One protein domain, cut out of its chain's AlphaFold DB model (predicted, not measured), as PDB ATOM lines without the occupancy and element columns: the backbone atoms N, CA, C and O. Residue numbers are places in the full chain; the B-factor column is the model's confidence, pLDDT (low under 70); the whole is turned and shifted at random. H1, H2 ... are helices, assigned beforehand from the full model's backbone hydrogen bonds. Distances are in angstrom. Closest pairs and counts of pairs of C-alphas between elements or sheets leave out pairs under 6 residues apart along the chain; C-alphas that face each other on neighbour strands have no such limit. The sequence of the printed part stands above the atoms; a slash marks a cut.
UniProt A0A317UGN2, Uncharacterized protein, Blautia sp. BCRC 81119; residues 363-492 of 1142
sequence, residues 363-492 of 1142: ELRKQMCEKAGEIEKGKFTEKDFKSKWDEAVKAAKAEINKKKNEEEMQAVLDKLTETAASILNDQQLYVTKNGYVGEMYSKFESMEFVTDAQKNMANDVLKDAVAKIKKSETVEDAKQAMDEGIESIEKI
ATOM      1  N   GLU A 363     184.148 201.558 172.274       86.62
ATOM      2  CA  GLU A 363     184.824 201.098 171.054       86.62
ATOM      3  C   GLU A 363     185.513 199.737 171.266       86.62
ATOM      4  O   GLU A 363     185.492 198.901 170.364       86.62
ATOM      5  N   LEU A 364     186.019 199.451 172.473       87.88
ATOM      6  CA  LEU A 364     186.516 198.124 172.849       87.88
ATOM      7  C   LEU A 364     185.407 197.060 172.769       87.88
ATOM      8  O   LEU A 364     185.588 196.048 172.093       87.88
ATOM      9  N   ARG A 365     184.237 197.294 173.386       88.56
ATOM     10  CA  ARG A 365     183.067 196.392 173.302       88.56
ATOM     11  C   ARG A 365     182.690 196.097 171.853       88.56
ATOM     12  O   ARG A 365     182.495 194.936 171.495       88.56
ATOM     13  N   LYS A 366     182.651 197.135 171.010       90.75
ATOM     14  CA  LYS A 366     182.405 197.016 169.568       90.75
ATOM     15  C   LYS A 366     183.454 196.137 168.876       90.75
ATOM     16  O   LYS A 366     183.070 195.180 168.212       90.75
ATOM     17  N   GLN A 367     184.750 196.378 169.080       92.56
ATOM     18  CA  GLN A 367     185.819 195.560 168.485       92.56
ATOM     19  C   GLN A 367     185.790 194.100 168.966       92.56
ATOM     20  O   GLN A 367     186.038 193.187 168.180       92.56
ATOM     21  N   MET A 368     185.438 193.847 170.229       93.12
ATOM     22  CA  MET A 368     185.270 192.486 170.750       93.12
ATOM     23  C   MET A 368     184.020 191.803 170.162       93.12
ATOM     24  O   MET A 368     184.074 190.623 169.820       93.12
ATOM     25  N   CYS A 369     182.927 192.538 169.936       92.12
ATOM     26  CA  CYS A 369     181.753 192.029 169.216       92.12
ATOM     27  C   CYS A 369     182.029 191.772 167.723       92.12
ATOM     28  O   CYS A 369     181.483 190.823 167.159       92.12
ATOM     29  N   GLU A 370     182.879 192.579 167.082       93.81
ATOM     30  CA  GLU A 370     183.364 192.341 165.717       93.81
ATOM     31  C   GLU A 370     184.208 191.053 165.669       93.81
ATOM     32  O   GLU A 370     183.887 190.163 164.884       93.81
ATOM     33  N   LYS A 371     185.183 190.870 166.581       93.62
ATOM     34  CA  LYS A 371     185.941 189.603 166.729       93.62
ATOM     35  C   LYS A 371     185.012 188.392 166.898       93.62
ATOM     36  O   LYS A 371     185.186 187.400 166.193       93.62
ATOM     37  N   ALA A 372     183.999 188.482 167.766       92.31
ATOM     38  CA  ALA A 372     183.009 187.416 167.975       92.31
ATOM     39  C   ALA A 372     182.247 187.029 166.692       92.31
ATOM     40  O   ALA A 372     181.778 185.905 166.573       92.31
ATOM     41  N   GLY A 373     182.103 187.951 165.731       89.44
ATOM     42  CA  GLY A 373     181.474 187.691 164.434       89.44
ATOM     43  C   GLY A 373     182.383 187.070 163.370       89.44
ATOM     44  O   GLY A 373     181.865 186.649 162.337       89.44
ATOM     45  N   GLU A 374     183.702 187.011 163.590       91.50
ATOM     46  CA  GLU A 374     184.670 186.442 162.637       91.50
ATOM     47  C   GLU A 374     185.236 185.070 163.063       91.50
ATOM     48  O   GLU A 374     185.826 184.382 162.229       91.50
ATOM     49  N   ILE A 375     185.032 184.635 164.317       90.88
ATOM     50  CA  ILE A 375     185.389 183.279 164.782       90.88
ATOM     51  C   ILE A 375     184.645 182.233 163.936       90.88
ATOM     52  O   ILE A 375     183.439 182.345 163.733       90.88
ATOM     53  N   GLU A 376     185.388 181.256 163.396       86.06
ATOM     54  CA  GLU A 376     184.922 180.140 162.544       86.06
ATOM     55  C   GLU A 376     183.834 180.489 161.497       86.06
ATOM     56  O   GLU A 376     183.008 179.670 161.083       86.06
ATOM     57  N   LYS A 377     183.869 181.729 161.001       85.38
ATOM     58  CA  LYS A 377     182.872 182.292 160.091       85.38
ATOM     59  C   LYS A 377     182.814 181.526 158.769       85.38
ATOM     60  O   LYS A 377     183.785 181.473 158.015       85.38
ATOM     61  N   GLY A 378     181.643 180.961 158.470       82.44
ATOM     62  CA  GLY A 378     181.404 180.171 157.256       82.44
ATOM     63  C   GLY A 378     181.944 178.735 157.298       82.44
ATOM     64  O   GLY A 378     182.064 178.119 156.242       82.44
ATOM     65  N   LYS A 379     182.284 178.203 158.481       88.62
ATOM     66  CA  LYS A 379     182.660 176.788 158.673       88.62
ATOM     67  C   LYS A 379     181.467 175.866 158.929       88.62
ATOM     68  O   LYS A 379     181.525 174.680 158.616       88.62
ATOM     69  N   PHE A 380     180.392 176.421 159.478       91.12
ATOM     70  CA  PHE A 380     179.127 175.727 159.677       91.12
ATOM     71  C   PHE A 380     178.374 175.686 158.340       91.12
ATOM     72  O   PHE A 380     177.973 176.730 157.817       91.12
ATOM     73  N   THR A 381     178.272 174.494 157.755       87.12
ATOM     74  CA  THR A 381     177.614 174.220 156.468       87.12
ATOM     75  C   THR A 381     176.173 173.783 156.665       87.12
ATOM     76  O   THR A 381     175.301 174.164 155.885       87.12
ATOM     77  N   GLU A 382     175.922 173.026 157.730       88.94
ATOM     78  CA  GLU A 382     174.625 172.436 158.021       88.94
ATOM     79  C   GLU A 382     173.723 173.455 158.718       88.94
ATOM     80  O   GLU A 382     174.148 174.169 159.630       88.94
ATOM     81  N   LYS A 383     172.459 173.525 158.283       88.12
ATOM     82  CA  LYS A 383     171.504 174.577 158.669       88.12
ATOM     83  C   LYS A 383     171.406 174.763 160.185       88.12
ATOM     84  O   LYS A 383     171.481 175.890 160.672       88.12
ATOM     85  N   ASP A 384     171.241 173.669 160.916       86.25
ATOM     86  CA  ASP A 384     170.869 173.726 162.330       86.25
ATOM     87  C   ASP A 384     172.106 173.944 163.223       86.25
ATOM     88  O   ASP A 384     172.059 174.713 164.181       86.25
ATOM     89  N   PHE A 385     173.262 173.393 162.831       92.06
ATOM     90  CA  PHE A 385     174.569 173.710 163.427       92.06
ATOM     91  C   PHE A 385     174.947 175.179 163.212       92.06
ATOM     92  O   PHE A 385     175.495 175.821 164.109       92.06
ATOM     93  N   LYS A 386     174.597 175.744 162.049       90.81
ATOM     94  CA  LYS A 386     174.748 177.174 161.787       90.81
ATOM     95  C   LYS A 386     173.816 178.027 162.662       90.81
ATOM     96  O   LYS A 386     174.283 179.047 163.155       90.81
ATOM     97  N   SER A 387     172.561 177.625 162.899       89.38
ATOM     98  CA  SER A 387     171.662 178.360 163.815       89.38
ATOM     99  C   SER A 387     172.239 178.405 165.231       89.38
ATOM    100  O   SER A 387     172.482 179.489 165.759       89.38
ATOM    101  N   LYS A 388     172.625 177.237 165.768       91.38
ATOM    102  CA  LYS A 388     173.298 177.109 167.073       91.38
ATOM    103  C   LYS A 388     174.555 177.983 167.173       91.38
ATOM    104  O   LYS A 388     174.816 178.576 168.218       91.38
ATOM    105  N   TRP A 389     175.322 178.110 166.086       95.25
ATOM    106  CA  TRP A 389     176.470 179.018 166.036       95.25
ATOM    107  C   TRP A 389     176.083 180.504 166.009       95.25
ATOM    108  O   TRP A 389     176.615 181.288 166.797       95.25
ATOM    109  N   ASP A 390     175.159 180.907 165.133       91.50
ATOM    110  CA  ASP A 390     174.694 182.297 165.024       91.50
ATOM    111  C   ASP A 390     174.059 182.771 166.360       91.50
ATOM    112  O   ASP A 390     174.232 183.926 166.766       91.50
ATOM    113  N   GLU A 391     173.412 181.865 167.102       93.19
ATOM    114  CA  GLU A 391     172.899 182.062 168.465       93.19
ATOM    115  C   GLU A 391     174.005 182.156 169.526       93.19
ATOM    116  O   GLU A 391     173.999 183.103 170.317       93.19
ATOM    117  N   ALA A 392     174.996 181.256 169.525       93.06
ATOM    118  CA  ALA A 392     176.148 181.335 170.431       93.06
ATOM    119  C   ALA A 392     176.919 182.658 170.254       93.06
ATOM    120  O   ALA A 392     177.261 183.336 171.229       93.06
ATOM    121  N   VAL A 393     177.108 183.096 169.006       94.62
ATOM    122  CA  VAL A 393     177.702 184.396 168.658       94.62
ATOM    123  C   VAL A 393     176.835 185.566 169.145       94.62
ATOM    124  O   VAL A 393     177.370 186.563 169.639       94.62
ATOM    125  N   LYS A 394     175.503 185.476 169.032       93.44
ATOM    126  CA  LYS A 394     174.550 186.479 169.547       93.44
ATOM    127  C   LYS A 394     174.620 186.581 171.077       93.44
ATOM    128  O   LYS A 394     174.706 187.694 171.601       93.44
ATOM    129  N   ALA A 395     174.653 185.451 171.783       93.06
ATOM    130  CA  ALA A 395     174.781 185.389 173.239       93.06
ATOM    131  C   ALA A 395     176.127 185.959 173.721       93.06
ATOM    132  O   ALA A 395     176.152 186.835 174.586       93.06
ATOM    133  N   ALA A 396     177.240 185.561 173.099       94.62
ATOM    134  CA  ALA A 396     178.571 186.075 173.418       94.62
ATOM    135  C   ALA A 396     178.686 187.597 173.208       94.62
ATOM    136  O   ALA A 396     179.223 188.302 174.062       94.62
ATOM    137  N   LYS A 397     178.116 188.141 172.122       94.06
ATOM    138  CA  LYS A 397     178.024 189.600 171.900       94.06
ATOM    139  C   LYS A 397     177.207 190.298 172.995       94.06
ATOM    140  O   LYS A 397     177.593 191.371 173.460       94.06
ATOM    141  N   ALA A 398     176.105 189.696 173.444       90.19
ATOM    142  CA  ALA A 398     175.319 190.221 174.560       90.19
ATOM    143  C   ALA A 398     176.081 190.164 175.902       90.19
ATOM    144  O   ALA A 398     175.945 191.081 176.711       90.19
ATOM    145  N   GLU A 399     176.916 189.145 176.134       91.31
ATOM    146  CA  GLU A 399     177.752 189.050 177.338       91.31
ATOM    147  C   GLU A 399     178.924 190.049 177.315       91.31
ATOM    148  O   GLU A 399     179.160 190.727 178.315       91.31
ATOM    149  N   ILE A 400     179.604 190.219 176.171       92.06
ATOM    150  CA  ILE A 400     180.680 191.212 175.956       92.06
ATOM    151  C   ILE A 400     180.204 192.627 176.309       92.06
ATOM    152  O   ILE A 400     180.892 193.353 177.029       92.06
ATOM    153  N   ASN A 401     178.993 193.002 175.888       86.88
ATOM    154  CA  ASN A 401     178.405 194.307 176.209       86.88
ATOM    155  C   ASN A 401     178.122 194.514 177.712       86.88
ATOM    156  O   ASN A 401     178.008 195.656 178.154       86.88
ATOM    157  N   LYS A 402     178.065 193.443 178.519       87.12
ATOM    158  CA  LYS A 402     177.910 193.506 179.986       87.12
ATOM    159  C   LYS A 402     179.255 193.590 180.735       87.12
ATOM    160  O   LYS A 402     179.264 193.967 181.906       87.12
ATOM    161  N   LYS A 403     180.387 193.271 180.091       87.69
ATOM    162  CA  LYS A 403     181.737 193.287 180.700       87.69
ATOM    163  C   LYS A 403     182.309 194.697 180.865       87.69
ATOM    164  O   LYS A 403     181.883 195.629 180.177       87.69
ATOM    165  N   LYS A 404     183.288 194.852 181.763       83.25
ATOM    166  CA  LYS A 404     183.874 196.149 182.162       83.25
ATOM    167  C   LYS A 404     185.336 196.357 181.746       83.25
ATOM    168  O   LYS A 404     185.840 197.464 181.900       83.25
ATOM    169  N   ASN A 405     186.021 195.336 181.232       83.38
ATOM    170  CA  ASN A 405     187.418 195.414 180.784       83.38
ATOM    171  C   ASN A 405     187.719 194.391 179.668       83.38
ATOM    172  O   ASN A 405     186.899 193.522 179.379       83.38
ATOM    173  N   GLU A 406     188.891 194.510 179.034       88.12
ATOM    174  CA  GLU A 406     189.303 193.653 177.908       88.12
ATOM    175  C   GLU A 406     189.499 192.182 178.309       88.12
ATOM    176  O   GLU A 406     189.130 191.296 177.544       88.12
ATOM    177  N   GLU A 407     190.013 191.912 179.513       90.25
ATOM    178  CA  GLU A 407     190.278 190.556 180.020       90.25
ATOM    179  C   GLU A 407     188.972 189.760 180.201       90.25
ATOM    180  O   GLU A 407     188.839 188.646 179.693       90.25
ATOM    181  N   GLU A 408     187.954 190.378 180.807       88.56
ATOM    182  CA  GLU A 408     186.596 189.829 180.900       88.56
ATOM    183  C   GLU A 408     185.950 189.568 179.532       88.56
ATOM    184  O   GLU A 408     185.170 188.625 179.403       88.56
ATOM    185  N   MET A 409     186.221 190.405 178.523       92.75
ATOM    186  CA  MET A 409     185.673 190.239 177.169       92.75
ATOM    187  C   MET A 409     186.418 189.163 176.379       92.75
ATOM    188  O   MET A 409     185.790 188.412 175.635       92.75
ATOM    189  N   GLN A 410     187.739 189.057 176.541       93.88
ATOM    190  CA  GLN A 410     188.539 188.020 175.893       93.88
ATOM    191  C   GLN A 410     188.164 186.638 176.440       93.88
ATOM    192  O   GLN A 410     187.941 185.731 175.649       93.88
ATOM    193  N   ALA A 411     187.912 186.514 177.747       93.81
ATOM    194  CA  ALA A 411     187.395 185.282 178.347       93.81
ATOM    195  C   ALA A 411     186.018 184.834 177.796       93.81
ATOM    196  O   ALA A 411     185.671 183.660 177.914       93.81
ATOM    197  N   VAL A 412     185.226 185.733 177.190       95.56
ATOM    198  CA  VAL A 412     184.000 185.361 176.451       95.56
ATOM    199  C   VAL A 412     184.333 184.872 175.036       95.56
ATOM    200  O   VAL A 412     183.741 183.898 174.578       95.56
ATOM    201  N   LEU A 413     185.297 185.497 174.351       95.50
ATOM    202  CA  LEU A 413     185.766 185.049 173.030       95.50
ATOM    203  C   LEU A 413     186.470 183.686 173.084       95.50
ATOM    204  O   LEU A 413     186.301 182.876 172.173       95.50
ATOM    205  N   ASP A 414     187.229 183.423 174.146       94.56
ATOM    206  CA  ASP A 414     187.939 182.159 174.342       94.56
ATOM    207  C   ASP A 414     186.927 181.011 174.515       94.56
ATOM    208  O   ASP A 414     186.958 180.049 173.749       94.56
ATOM    209  N   LYS A 415     185.929 181.181 175.397       95.38
ATOM    210  CA  LYS A 415     184.787 180.254 175.527       95.38
ATOM    211  C   LYS A 415     184.019 180.071 174.219       95.38
ATOM    212  O   LYS A 415     183.715 178.948 173.843       95.38
ATOM    213  N   LEU A 416     183.723 181.160 173.505       96.19
ATOM    214  CA  LEU A 416     183.040 181.103 172.208       96.19
ATOM    215  C   LEU A 416     183.853 180.292 171.178       96.19
ATOM    216  O   LEU A 416     183.271 179.614 170.335       96.19
ATOM    217  N   THR A 417     185.185 180.305 171.272       94.56
ATOM    218  CA  THR A 417     186.080 179.481 170.442       94.56
ATOM    219  C   THR A 417     186.038 178.001 170.850       94.56
ATOM    220  O   THR A 417     186.023 177.131 169.980       94.56
ATOM    221  N   GLU A 418     185.952 177.693 172.147       94.25
ATOM    222  CA  GLU A 418     185.730 176.325 172.649       94.25
ATOM    223  C   GLU A 418     184.361 175.778 172.194       94.25
ATOM    224  O   GLU A 418     184.277 174.664 171.675       94.25
ATOM    225  N   THR A 419     183.300 176.591 172.281       94.50
ATOM    226  CA  THR A 419     181.969 176.272 171.737       94.50
ATOM    227  C   THR A 419     182.014 176.036 170.225       94.50
ATOM    228  O   THR A 419     181.425 175.068 169.747       94.50
ATOM    229  N   ALA A 420     182.751 176.860 169.468       92.81
ATOM    230  CA  ALA A 420     182.927 176.676 168.026       92.81
ATOM    231  C   ALA A 420     183.543 175.308 167.699       92.81
ATOM    232  O   ALA A 420     183.065 174.608 166.808       92.81
ATOM    233  N   ALA A 421     184.585 174.915 168.439       91.38
ATOM    234  CA  ALA A 421     185.256 173.634 168.256       91.38
ATOM    235  C   ALA A 421     184.330 172.442 168.555       91.38
ATOM    236  O   ALA A 421     184.365 171.463 167.812       91.38
ATOM    237  N   SER A 422     183.472 172.536 169.580       92.94
ATOM    238  CA  SER A 422     182.463 171.502 169.863       92.94
ATOM    239  C   SER A 422     181.475 171.357 168.705       92.94
ATOM    240  O   SER A 422     181.415 170.300 168.086       92.94
ATOM    241  N   ILE A 423     180.791 172.445 168.324       92.38
ATOM    242  CA  ILE A 423     179.749 172.413 167.282       92.38
ATOM    243  C   ILE A 423     180.332 171.964 165.925       92.38
ATOM    244  O   ILE A 423     179.647 171.298 165.149       92.38
ATOM    245  N   LEU A 424     181.604 172.272 165.628       90.94
ATOM    246  CA  LEU A 424     182.287 171.770 164.428       90.94
ATOM    247  C   LEU A 424     182.587 170.265 164.478       90.94
ATOM    248  O   LEU A 424     182.466 169.607 163.445       90.94
ATOM    249  N   ASN A 425     182.949 169.710 165.640       89.62
ATOM    250  CA  ASN A 425     183.115 168.262 165.803       89.62
ATOM    251  C   ASN A 425     181.769 167.542 165.642       89.62
ATOM    252  O   ASN A 425     181.685 166.561 164.903       89.62
ATOM    253  N   ASP A 426     180.710 168.076 166.254       89.75
ATOM    254  CA  ASP A 426     179.353 167.525 166.179       89.75
ATOM    255  C   ASP A 426     178.826 167.546 164.729       89.75
ATOM    256  O   ASP A 426     178.286 166.554 164.230       89.75
ATOM    257  N   GLN A 427     179.064 168.648 164.001       92.50
ATOM    258  CA  GLN A 427     178.748 168.758 162.574       92.50
ATOM    259  C   GLN A 427     179.569 167.763 161.737       92.50
ATOM    260  O   GLN A 427     179.031 167.126 160.832       92.50
ATOM    261  N   GLN A 428     180.865 167.602 162.025       89.69
ATOM    262  CA  GLN A 428     181.717 166.648 161.311       89.69
ATOM    263  C   GLN A 428     181.244 165.205 161.533       89.69
ATOM    264  O   GLN A 428     181.200 164.436 160.571       89.69
ATOM    265  N   LEU A 429     180.832 164.835 162.750       90.44
ATOM    266  CA  LEU A 429     180.226 163.534 163.040       90.44
ATOM    267  C   LEU A 429     178.924 163.340 162.244       90.44
ATOM    268  O   LEU A 429     178.778 162.326 161.562       90.44
ATOM    269  N   TYR A 430     178.017 164.321 162.267       91.88
ATOM    270  CA  TYR A 430     176.752 164.293 161.520       91.88
ATOM    271  C   TYR A 430     176.960 164.089 160.008       91.88
ATOM    272  O   TYR A 430     176.383 163.176 159.413       91.88
ATOM    273  N   VAL A 431     177.843 164.882 159.390       90.06
ATOM    274  CA  VAL A 431     178.178 164.762 157.960       90.06
ATOM    275  C   VAL A 431     178.817 163.402 157.654       90.06
ATOM    276  O   VAL A 431     178.504 162.793 156.631       90.06
ATOM    277  N   THR A 432     179.665 162.883 158.549       90.56
ATOM    278  CA  THR A 432     180.332 161.582 158.359       90.56
ATOM    279  C   THR A 432     179.342 160.415 158.442       90.56
ATOM    280  O   THR A 432     179.352 159.558 157.559       90.56
ATOM    281  N   LYS A 433     178.421 160.421 159.419       93.75
ATOM    282  CA  LYS A 433     177.315 159.448 159.519       93.75
ATOM    283  C   LYS A 433     176.469 159.419 158.248       93.75
ATOM    284  O   LYS A 433     176.233 158.348 157.692       93.75
ATOM    285  N   ASN A 434     176.042 160.586 157.762       90.25
ATOM    286  CA  ASN A 434     175.246 160.687 156.537       90.25
ATOM    287  C   ASN A 434     176.025 160.202 155.300       90.25
ATOM    288  O   ASN A 434     175.439 159.575 154.419       90.25
ATOM    289  N   GLY A 435     177.344 160.419 155.262       93.19
ATOM    290  CA  GLY A 435     178.237 159.836 154.258       93.19
ATOM    291  C   GLY A 435     178.230 158.305 154.270       93.19
ATOM    292  O   GLY A 435     178.010 157.696 153.225       93.19
ATOM    293  N   TYR A 436     178.390 157.681 155.442       95.94
ATOM    294  CA  TYR A 436     178.354 156.219 155.596       95.94
ATOM    295  C   TYR A 436     176.986 155.612 155.256       95.94
ATOM    296  O   TYR A 436     176.917 154.587 154.582       95.94
ATOM    297  N   VAL A 437     175.886 156.271 155.638       95.00
ATOM    298  CA  VAL A 437     174.530 155.873 155.217       95.00
ATOM    299  C   VAL A 437     174.397 155.921 153.689       95.00
ATOM    300  O   VAL A 437     173.881 154.979 153.089       95.00
ATOM    301  N   GLY A 438     174.906 156.974 153.039       93.25
ATOM    302  CA  GLY A 438     174.935 157.080 151.577       93.25
ATOM    303  C   GLY A 438     175.788 156.000 150.899       93.25
ATOM    304  O   GLY A 438     175.378 155.455 149.872       93.25
ATOM    305  N   GLU A 439     176.938 155.645 151.480       93.56
ATOM    306  CA  GLU A 439     177.784 154.549 150.992       93.56
ATOM    307  C   GLU A 439     177.078 153.189 151.125       93.56
ATOM    308  O   GLU A 439     177.087 152.416 150.168       93.56
ATOM    309  N   MET A 440     176.379 152.925 152.238       94.94
ATOM    310  CA  MET A 440     175.572 151.708 152.405       94.94
ATOM    311  C   MET A 440     174.447 151.584 151.372       94.94
ATOM    312  O   MET A 440     174.311 150.525 150.758       94.94
ATOM    313  N   TYR A 441     173.664 152.645 151.140       94.50
ATOM    314  CA  TYR A 441     172.617 152.624 150.111       94.50
ATOM    315  C   TYR A 441     173.216 152.410 148.715       94.50
ATOM    316  O   TYR A 441     172.787 151.506 148.003       94.50
ATOM    317  N   SER A 442     174.275 153.149 148.355       93.00
ATOM    318  CA  SER A 442     174.958 152.974 147.066       93.00
ATOM    319  C   SER A 442     175.576 151.580 146.898       93.00
ATOM    320  O   SER A 442     175.693 151.102 145.770       93.00
ATOM    321  N   LYS A 443     175.992 150.930 147.992       92.81
ATOM    322  CA  LYS A 443     176.470 149.545 147.994       92.81
ATOM    323  C   LYS A 443     175.328 148.567 147.758       92.81
ATOM    324  O   LYS A 443     175.436 147.762 146.836       92.81
ATOM    325  N   PHE A 444     174.240 148.663 148.520       95.38
ATOM    326  CA  PHE A 444     173.060 147.807 148.371       95.38
ATOM    327  C   PHE A 444     172.439 147.909 146.967       95.38
ATOM    328  O   PHE A 444     172.186 146.886 146.337       95.38
ATOM    329  N   GLU A 445     172.290 149.124 146.427       93.12
ATOM    330  CA  GLU A 445     171.809 149.363 145.054       93.12
ATOM    331  C   GLU A 445     172.723 148.772 143.965       93.12
ATOM    332  O   GLU A 445     172.271 148.540 142.844       93.12
ATOM    333  N   SER A 446     173.999 148.521 144.274       92.12
ATOM    334  CA  SER A 446     174.967 147.935 143.336       92.12
ATOM    335  C   SER A 446     174.996 146.401 143.325       92.12
ATOM    336  O   SER A 446     175.733 145.826 142.522       92.12
ATOM    337  N   MET A 447     174.226 145.732 144.194       92.94
ATOM    338  CA  MET A 447     174.195 144.268 144.289       92.94
ATOM    339  C   MET A 447     173.007 143.660 143.537       92.94
ATOM    340  O   MET A 447     171.892 144.180 143.559       92.94
ATOM    341  N   GLU A 448     173.242 142.511 142.904       91.25
ATOM    342  CA  GLU A 448     172.192 141.695 142.294       91.25
ATOM    343  C   GLU A 448     171.765 140.587 143.268       91.25
ATOM    344  O   GLU A 448     172.591 139.810 143.744       91.25
ATOM    345  N   PHE A 449     170.462 140.499 143.543       94.94
ATOM    346  CA  PHE A 449     169.850 139.439 144.347       94.94
ATOM    347  C   PHE A 449     169.018 138.524 143.438       94.94
ATOM    348  O   PHE A 449     168.365 138.994 142.505       94.94
ATOM    349  N   VAL A 450     169.045 137.215 143.692       93.06
ATOM    350  CA  VAL A 450     168.444 136.188 142.821       93.06
ATOM    351  C   VAL A 450     166.951 135.987 143.103       93.06
ATOM    352  O   VAL A 450     166.217 135.569 142.209       93.06
ATOM    353  N   THR A 451     166.497 136.288 144.324       94.00
ATOM    354  CA  THR A 451     165.087 136.220 144.745       94.00
ATOM    355  C   THR A 451     164.721 137.423 145.616       94.00
ATOM    356  O   THR A 451     165.583 138.011 146.277       94.00
ATOM    357  N   ASP A 452     163.436 137.785 145.659       92.88
ATOM    358  CA  ASP A 452     162.970 138.886 146.510       92.88
ATOM    359  C   ASP A 452     163.117 138.564 148.008       92.88
ATOM    360  O   ASP A 452     163.386 139.463 148.800       92.88
ATOM    361  N   ALA A 453     163.062 137.287 148.408       90.12
ATOM    362  CA  ALA A 453     163.376 136.867 149.778       90.12
ATOM    363  C   ALA A 453     164.833 137.194 150.171       90.12
ATOM    364  O   ALA A 453     165.073 137.766 151.236       90.12
ATOM    365  N   GLN A 454     165.798 136.906 149.287       94.25
ATOM    366  CA  GLN A 454     167.215 137.245 149.478       94.25
ATOM    367  C   GLN A 454     167.415 138.771 149.565       94.25
ATOM    368  O   GLN A 454     168.147 139.264 150.424       94.25
ATOM    369  N   LYS A 455     166.722 139.528 148.704       95.12
ATOM    370  CA  LYS A 455     166.758 140.997 148.683       95.12
ATOM    371  C   LYS A 455     166.154 141.627 149.941       95.12
ATOM    372  O   LYS A 455     166.709 142.592 150.458       95.12
ATOM    373  N   ASN A 456     165.036 141.095 150.435       93.75
ATOM    374  CA  ASN A 456     164.366 141.600 151.633       93.75
ATOM    375  C   ASN A 456     165.243 141.401 152.876       93.75
ATOM    376  O   ASN A 456     165.484 142.365 153.592       93.75
ATOM    377  N   MET A 457     165.839 140.217 153.047       94.12
ATOM    378  CA  MET A 457     166.795 139.956 154.130       94.12
ATOM    379  C   MET A 457     167.976 140.946 154.121       94.12
ATOM    380  O   MET A 457     168.334 141.504 155.155       94.12
ATOM    381  N   ALA A 458     168.550 141.224 152.946       95.75
ATOM    382  CA  ALA A 458     169.613 142.219 152.803       95.75
ATOM    383  C   ALA A 458     169.137 143.666 153.066       95.75
ATOM    384  O   ALA A 458     169.894 144.478 153.596       95.75
ATOM    385  N   ASN A 459     167.887 143.993 152.727       95.31
ATOM    386  CA  ASN A 459     167.266 145.290 153.009       95.31
ATOM    387  C   ASN A 459     167.008 145.492 154.513       95.31
ATOM    388  O   ASN A 459     167.135 146.606 155.013       95.31
ATOM    389  N   ASP A 460     166.684 144.433 155.252       95.19
ATOM    390  CA  ASP A 460     166.487 144.511 156.700       95.19
ATOM    391  C   ASP A 460     167.825 144.689 157.436       95.19
ATOM    392  O   ASP A 460     167.952 145.585 158.272       95.19
ATOM    393  N   VAL A 461     168.882 143.984 157.011       95.62
ATOM    394  CA  VAL A 461     170.264 144.243 157.468       95.62
ATOM    395  C   VAL A 461     170.712 145.683 157.163       95.62
ATOM    396  O   VAL A 461     171.371 146.314 157.991       95.62
ATOM    397  N   LEU A 462     170.331 146.236 156.004       96.06
ATOM    398  CA  LEU A 462     170.587 147.637 155.655       96.06
ATOM    399  C   LEU A 462     169.872 148.612 156.607       96.06
ATOM    400  O   LEU A 462     170.503 149.563 157.069       96.06
ATOM    401  N   LYS A 463     168.589 148.384 156.934       95.75
ATOM    402  CA  LYS A 463     167.843 149.207 157.908       95.75
ATOM    403  C   LYS A 463     168.532 149.203 159.272       95.75
ATOM    404  O   LYS A 463     168.772 150.275 159.828       95.75
ATOM    405  N   ASP A 464     168.895 148.023 159.773       95.56
ATOM    406  CA  ASP A 464     169.554 147.850 161.070       95.56
ATOM    407  C   ASP A 464     170.918 148.543 161.123       95.56
ATOM    408  O   ASP A 464     171.227 149.249 162.086       95.56
ATOM    409  N   ALA A 465     171.735 148.396 160.078       95.94
ATOM    410  CA  ALA A 465     173.027 149.069 159.993       95.94
ATOM    411  C   ALA A 465     172.870 150.599 159.926       95.94
ATOM    412  O   ALA A 465     173.537 151.319 160.669       95.94
ATOM    413  N   VAL A 466     171.923 151.116 159.134       95.12
ATOM    414  CA  VAL A 466     171.602 152.554 159.080       95.12
ATOM    415  C   VAL A 466     171.077 153.073 160.428       95.12
ATOM    416  O   VAL A 466     171.426 154.186 160.831       95.12
ATOM    417  N   ALA A 467     170.287 152.283 161.161       94.38
ATOM    418  CA  ALA A 467     169.830 152.626 162.506       94.38
ATOM    419  C   ALA A 467     170.993 152.683 163.515       94.38
ATOM    420  O   ALA A 467     171.062 153.626 164.307       94.38
ATOM    421  N   LYS A 468     171.943 151.737 163.449       95.88
ATOM    422  CA  LYS A 468     173.180 151.755 164.250       95.88
ATOM    423  C   LYS A 468     174.028 152.994 163.940       95.88
ATOM    424  O   LYS A 468     174.306 153.755 164.861       95.88
ATOM    425  N   ILE A 469     174.340 153.264 162.665       94.88
ATOM    426  CA  ILE A 469     175.145 154.427 162.223       94.88
ATOM    427  C   ILE A 469     174.556 155.753 162.731       94.88
ATOM    428  O   ILE A 469     175.289 156.640 163.174       94.88
ATOM    429  N   LYS A 470     173.225 155.904 162.693       92.06
ATOM    430  CA  LYS A 470     172.545 157.096 163.225       92.06
ATOM    431  C   LYS A 470     172.743 157.242 164.738       92.06
ATOM    432  O   LYS A 470     173.016 158.357 165.190       92.06
ATOM    433  N   LYS A 471     172.656 156.142 165.496       93.19
ATOM    434  CA  LYS A 471     172.784 156.102 166.967       93.19
ATOM    435  C   LYS A 471     174.226 156.200 167.493       93.19
ATOM    436  O   LYS A 471     174.397 156.656 168.614       93.19
ATOM    437  N   SER A 472     175.245 155.824 166.715       90.69
ATOM    438  CA  SER A 472     176.670 155.866 167.102       90.69
ATOM    439  C   SER A 472     177.121 157.209 167.701       90.69
ATOM    440  O   SER A 472     176.810 158.257 167.141       90.69
ATOM    441  N   GLU A 473     177.914 157.211 168.772       90.81
ATOM    442  CA  GLU A 473     178.451 158.457 169.355       90.81
ATOM    443  C   GLU A 473     179.783 158.894 168.724       90.81
ATOM    444  O   GLU A 473     180.093 160.084 168.712       90.81
ATOM    445  N   THR A 474     180.550 157.969 168.134       89.00
ATOM    446  CA  THR A 474     181.829 158.269 167.466       89.00
ATOM    447  C   THR A 474     181.807 157.977 165.961       89.00
ATOM    448  O   THR A 474     180.900 157.322 165.437       89.00
ATOM    449  N   VAL A 475     182.825 158.469 165.244       88.75
ATOM    450  CA  VAL A 475     183.048 158.141 163.825       88.75
ATOM    451  C   VAL A 475     183.484 156.680 163.679       88.75
ATOM    452  O   VAL A 475     183.102 156.016 162.719       88.75
ATOM    453  N   GLU A 476     184.245 156.173 164.643       91.19
ATOM    454  CA  GLU A 476     184.726 154.800 164.721       91.19
ATOM    455  C   GLU A 476     183.566 153.801 164.854       91.19
ATOM    456  O   GLU A 476     183.487 152.869 164.053       91.19
ATOM    457  N   ASP A 477     182.623 154.030 165.775       91.25
ATOM    458  CA  ASP A 477     181.430 153.180 165.941       91.25
ATOM    459  C   ASP A 477     180.536 153.227 164.693       91.25
ATOM    460  O   ASP A 477     180.025 152.203 164.237       91.25
ATOM    461  N   ALA A 478     180.361 154.424 164.118       93.38
ATOM    462  CA  ALA A 478     179.588 154.618 162.894       93.38
ATOM    463  C   ALA A 478     180.233 153.888 161.705       93.38
ATOM    464  O   ALA A 478     179.533 153.287 160.889       93.38
ATOM    465  N   LYS A 479     181.569 153.887 161.620       94.50
ATOM    466  CA  LYS A 479     182.294 153.130 160.601       94.50
ATOM    467  C   LYS A 479     182.194 151.623 160.834       94.50
ATOM    468  O   LYS A 479     181.979 150.898 159.868       94.50
ATOM    469  N   GLN A 480     182.320 151.148 162.071       95.06
ATOM    470  CA  GLN A 480     182.192 149.720 162.371       95.06
ATOM    471  C   GLN A 480     180.797 149.203 161.992       95.06
ATOM    472  O   GLN A 480     180.694 148.194 161.301       95.06
ATOM    473  N   ALA A 481     179.734 149.934 162.343       95.19
ATOM    474  CA  ALA A 481     178.367 149.591 161.950       95.19
ATOM    475  C   ALA A 481     178.165 149.559 160.420       95.19
ATOM    476  O   ALA A 481     177.437 148.702 159.916       95.19
ATOM    477  N   MET A 482     178.827 150.459 159.680       96.69
ATOM    478  CA  MET A 482     178.839 150.445 158.215       96.69
ATOM    479  C   MET A 482     179.582 149.224 157.655       96.69
ATOM    480  O   MET A 482     179.050 148.535 156.789       96.69
ATOM    481  N   ASP A 483     180.792 148.945 158.145       95.81
ATOM    482  CA  ASP A 483     181.637 147.853 157.648       95.81
ATOM    483  C   ASP A 483     180.994 146.479 157.925       95.81
ATOM    484  O   ASP A 483     180.897 145.657 157.015       95.81
ATOM    485  N   GLU A 484     180.470 146.255 159.139       95.50
ATOM    486  CA  GLU A 484     179.722 145.040 159.511       95.50
ATOM    487  C   GLU A 484     178.433 144.874 158.688       95.50
ATOM    488  O   GLU A 484     178.092 143.763 158.267       95.50
ATOM    489  N   GLY A 485     177.716 145.976 158.445       96.44
ATOM    490  CA  GLY A 485     176.507 145.990 157.623       96.44
ATOM    491  C   GLY A 485     176.800 145.640 156.164       96.44
ATOM    492  O   GLY A 485     176.121 144.789 155.591       96.44
ATOM    493  N   ILE A 486     177.841 146.235 155.574       95.31
ATOM    494  CA  ILE A 486     178.278 145.930 154.205       95.31
ATOM    495  C   ILE A 486     178.749 144.476 154.101       95.31
ATOM    496  O   ILE A 486     178.303 143.785 153.190       95.31
ATOM    497  N   GLU A 487     179.574 143.974 155.030       95.12
ATOM    498  CA  GLU A 487     180.029 142.573 155.018       95.12
ATOM    499  C   GLU A 487     178.841 141.596 155.078       95.12
ATOM    500  O   GLU A 487     178.814 140.593 154.364       95.12
ATOM    501  N   SER A 488     177.827 141.905 155.889       94.81
ATOM    502  CA  SER A 488     176.618 141.085 156.022       94.81
ATOM    503  C   SER A 488     175.761 141.095 154.747       94.81
ATOM    504  O   SER A 488     175.289 140.044 154.315       94.81
ATOM    505  N   ILE A 489     175.608 142.252 154.093       95.88
ATOM    506  CA  ILE A 489     174.897 142.371 152.810       95.88
ATOM    507  C   ILE A 489     175.677 141.666 151.684       95.88
ATOM    508  O   ILE A 489     175.069 140.951 150.887       95.88
ATOM    509  N   GLU A 490     177.011 141.795 151.636       94.31
ATOM    510  CA  GLU A 490     177.866 141.107 150.653       94.31
ATOM    511  C   GLU A 490     177.777 139.572 150.804       94.31
ATOM    512  O   GLU A 490     177.686 138.872 149.794       94.31
ATOM    513  N   LYS A 491     177.697 139.037 152.034       94.69
ATOM    514  CA  LYS A 491     177.447 137.602 152.300       94.69
ATOM    515  C   LYS A 491     176.077 137.128 151.821       94.69
ATOM    516  O   LYS A 491     175.994 136.102 151.145       94.69
ATOM    517  N   ILE A 492     175.017 137.886 152.123       95.25
ATOM    518  CA  ILE A 492     173.655 137.564 151.670       95.25
ATOM    519  C   ILE A 492     173.585 137.582 150.143       95.25
ATOM    520  O   ILE A 492     173.022 136.663 149.554       95.25
TER     521      ILE A 492
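This is residues 363 to 492 of the 1142 residues of an uncharacterized protein of Blautia sp. BCRC 81119 (UniProt A0A317UGN2). One long helix, H3, is the spine of a rod; H1 and H2 pack beside it toward one end, H4 and H5 toward the other. This all-helix, up-and-down bundle, each helix running against the one before, has 130 printed residues and no named strand. It is extended, with a radius of gyration of the C-alphas of 22.1 A and spans of 73 by 20 by 14 A.

Find C-alpha 406 at (189.303, 193.653, 177.908); from there H3, residues 406 to 444, runs 56.9 A. Before it come H1, residues 363 to 374, 16.9 A, and H2, 383 to 400, 25.7 A. After it come H4, 452 to 471, 28.5 A, and H5, 475 to 492, 25.7 A, ending at (173.655, 137.564, 151.670).

H3, the hub, touches the other four. In its hairpin with H2, the closest C-alphas, Ile 400 and Met 409, are 5.2 A apart. H1 and H2 are apart from H4 and H5. Every O i to N i+4 pair is within hydrogen-bond range in H1, H2, H4 and H5, and 33 of 35 in H3.

The farthest C-alphas, Lys 404 and Val 450, are 73.4 A apart. The printed part has no cut, and no printed residue is under 70 in pLDDT.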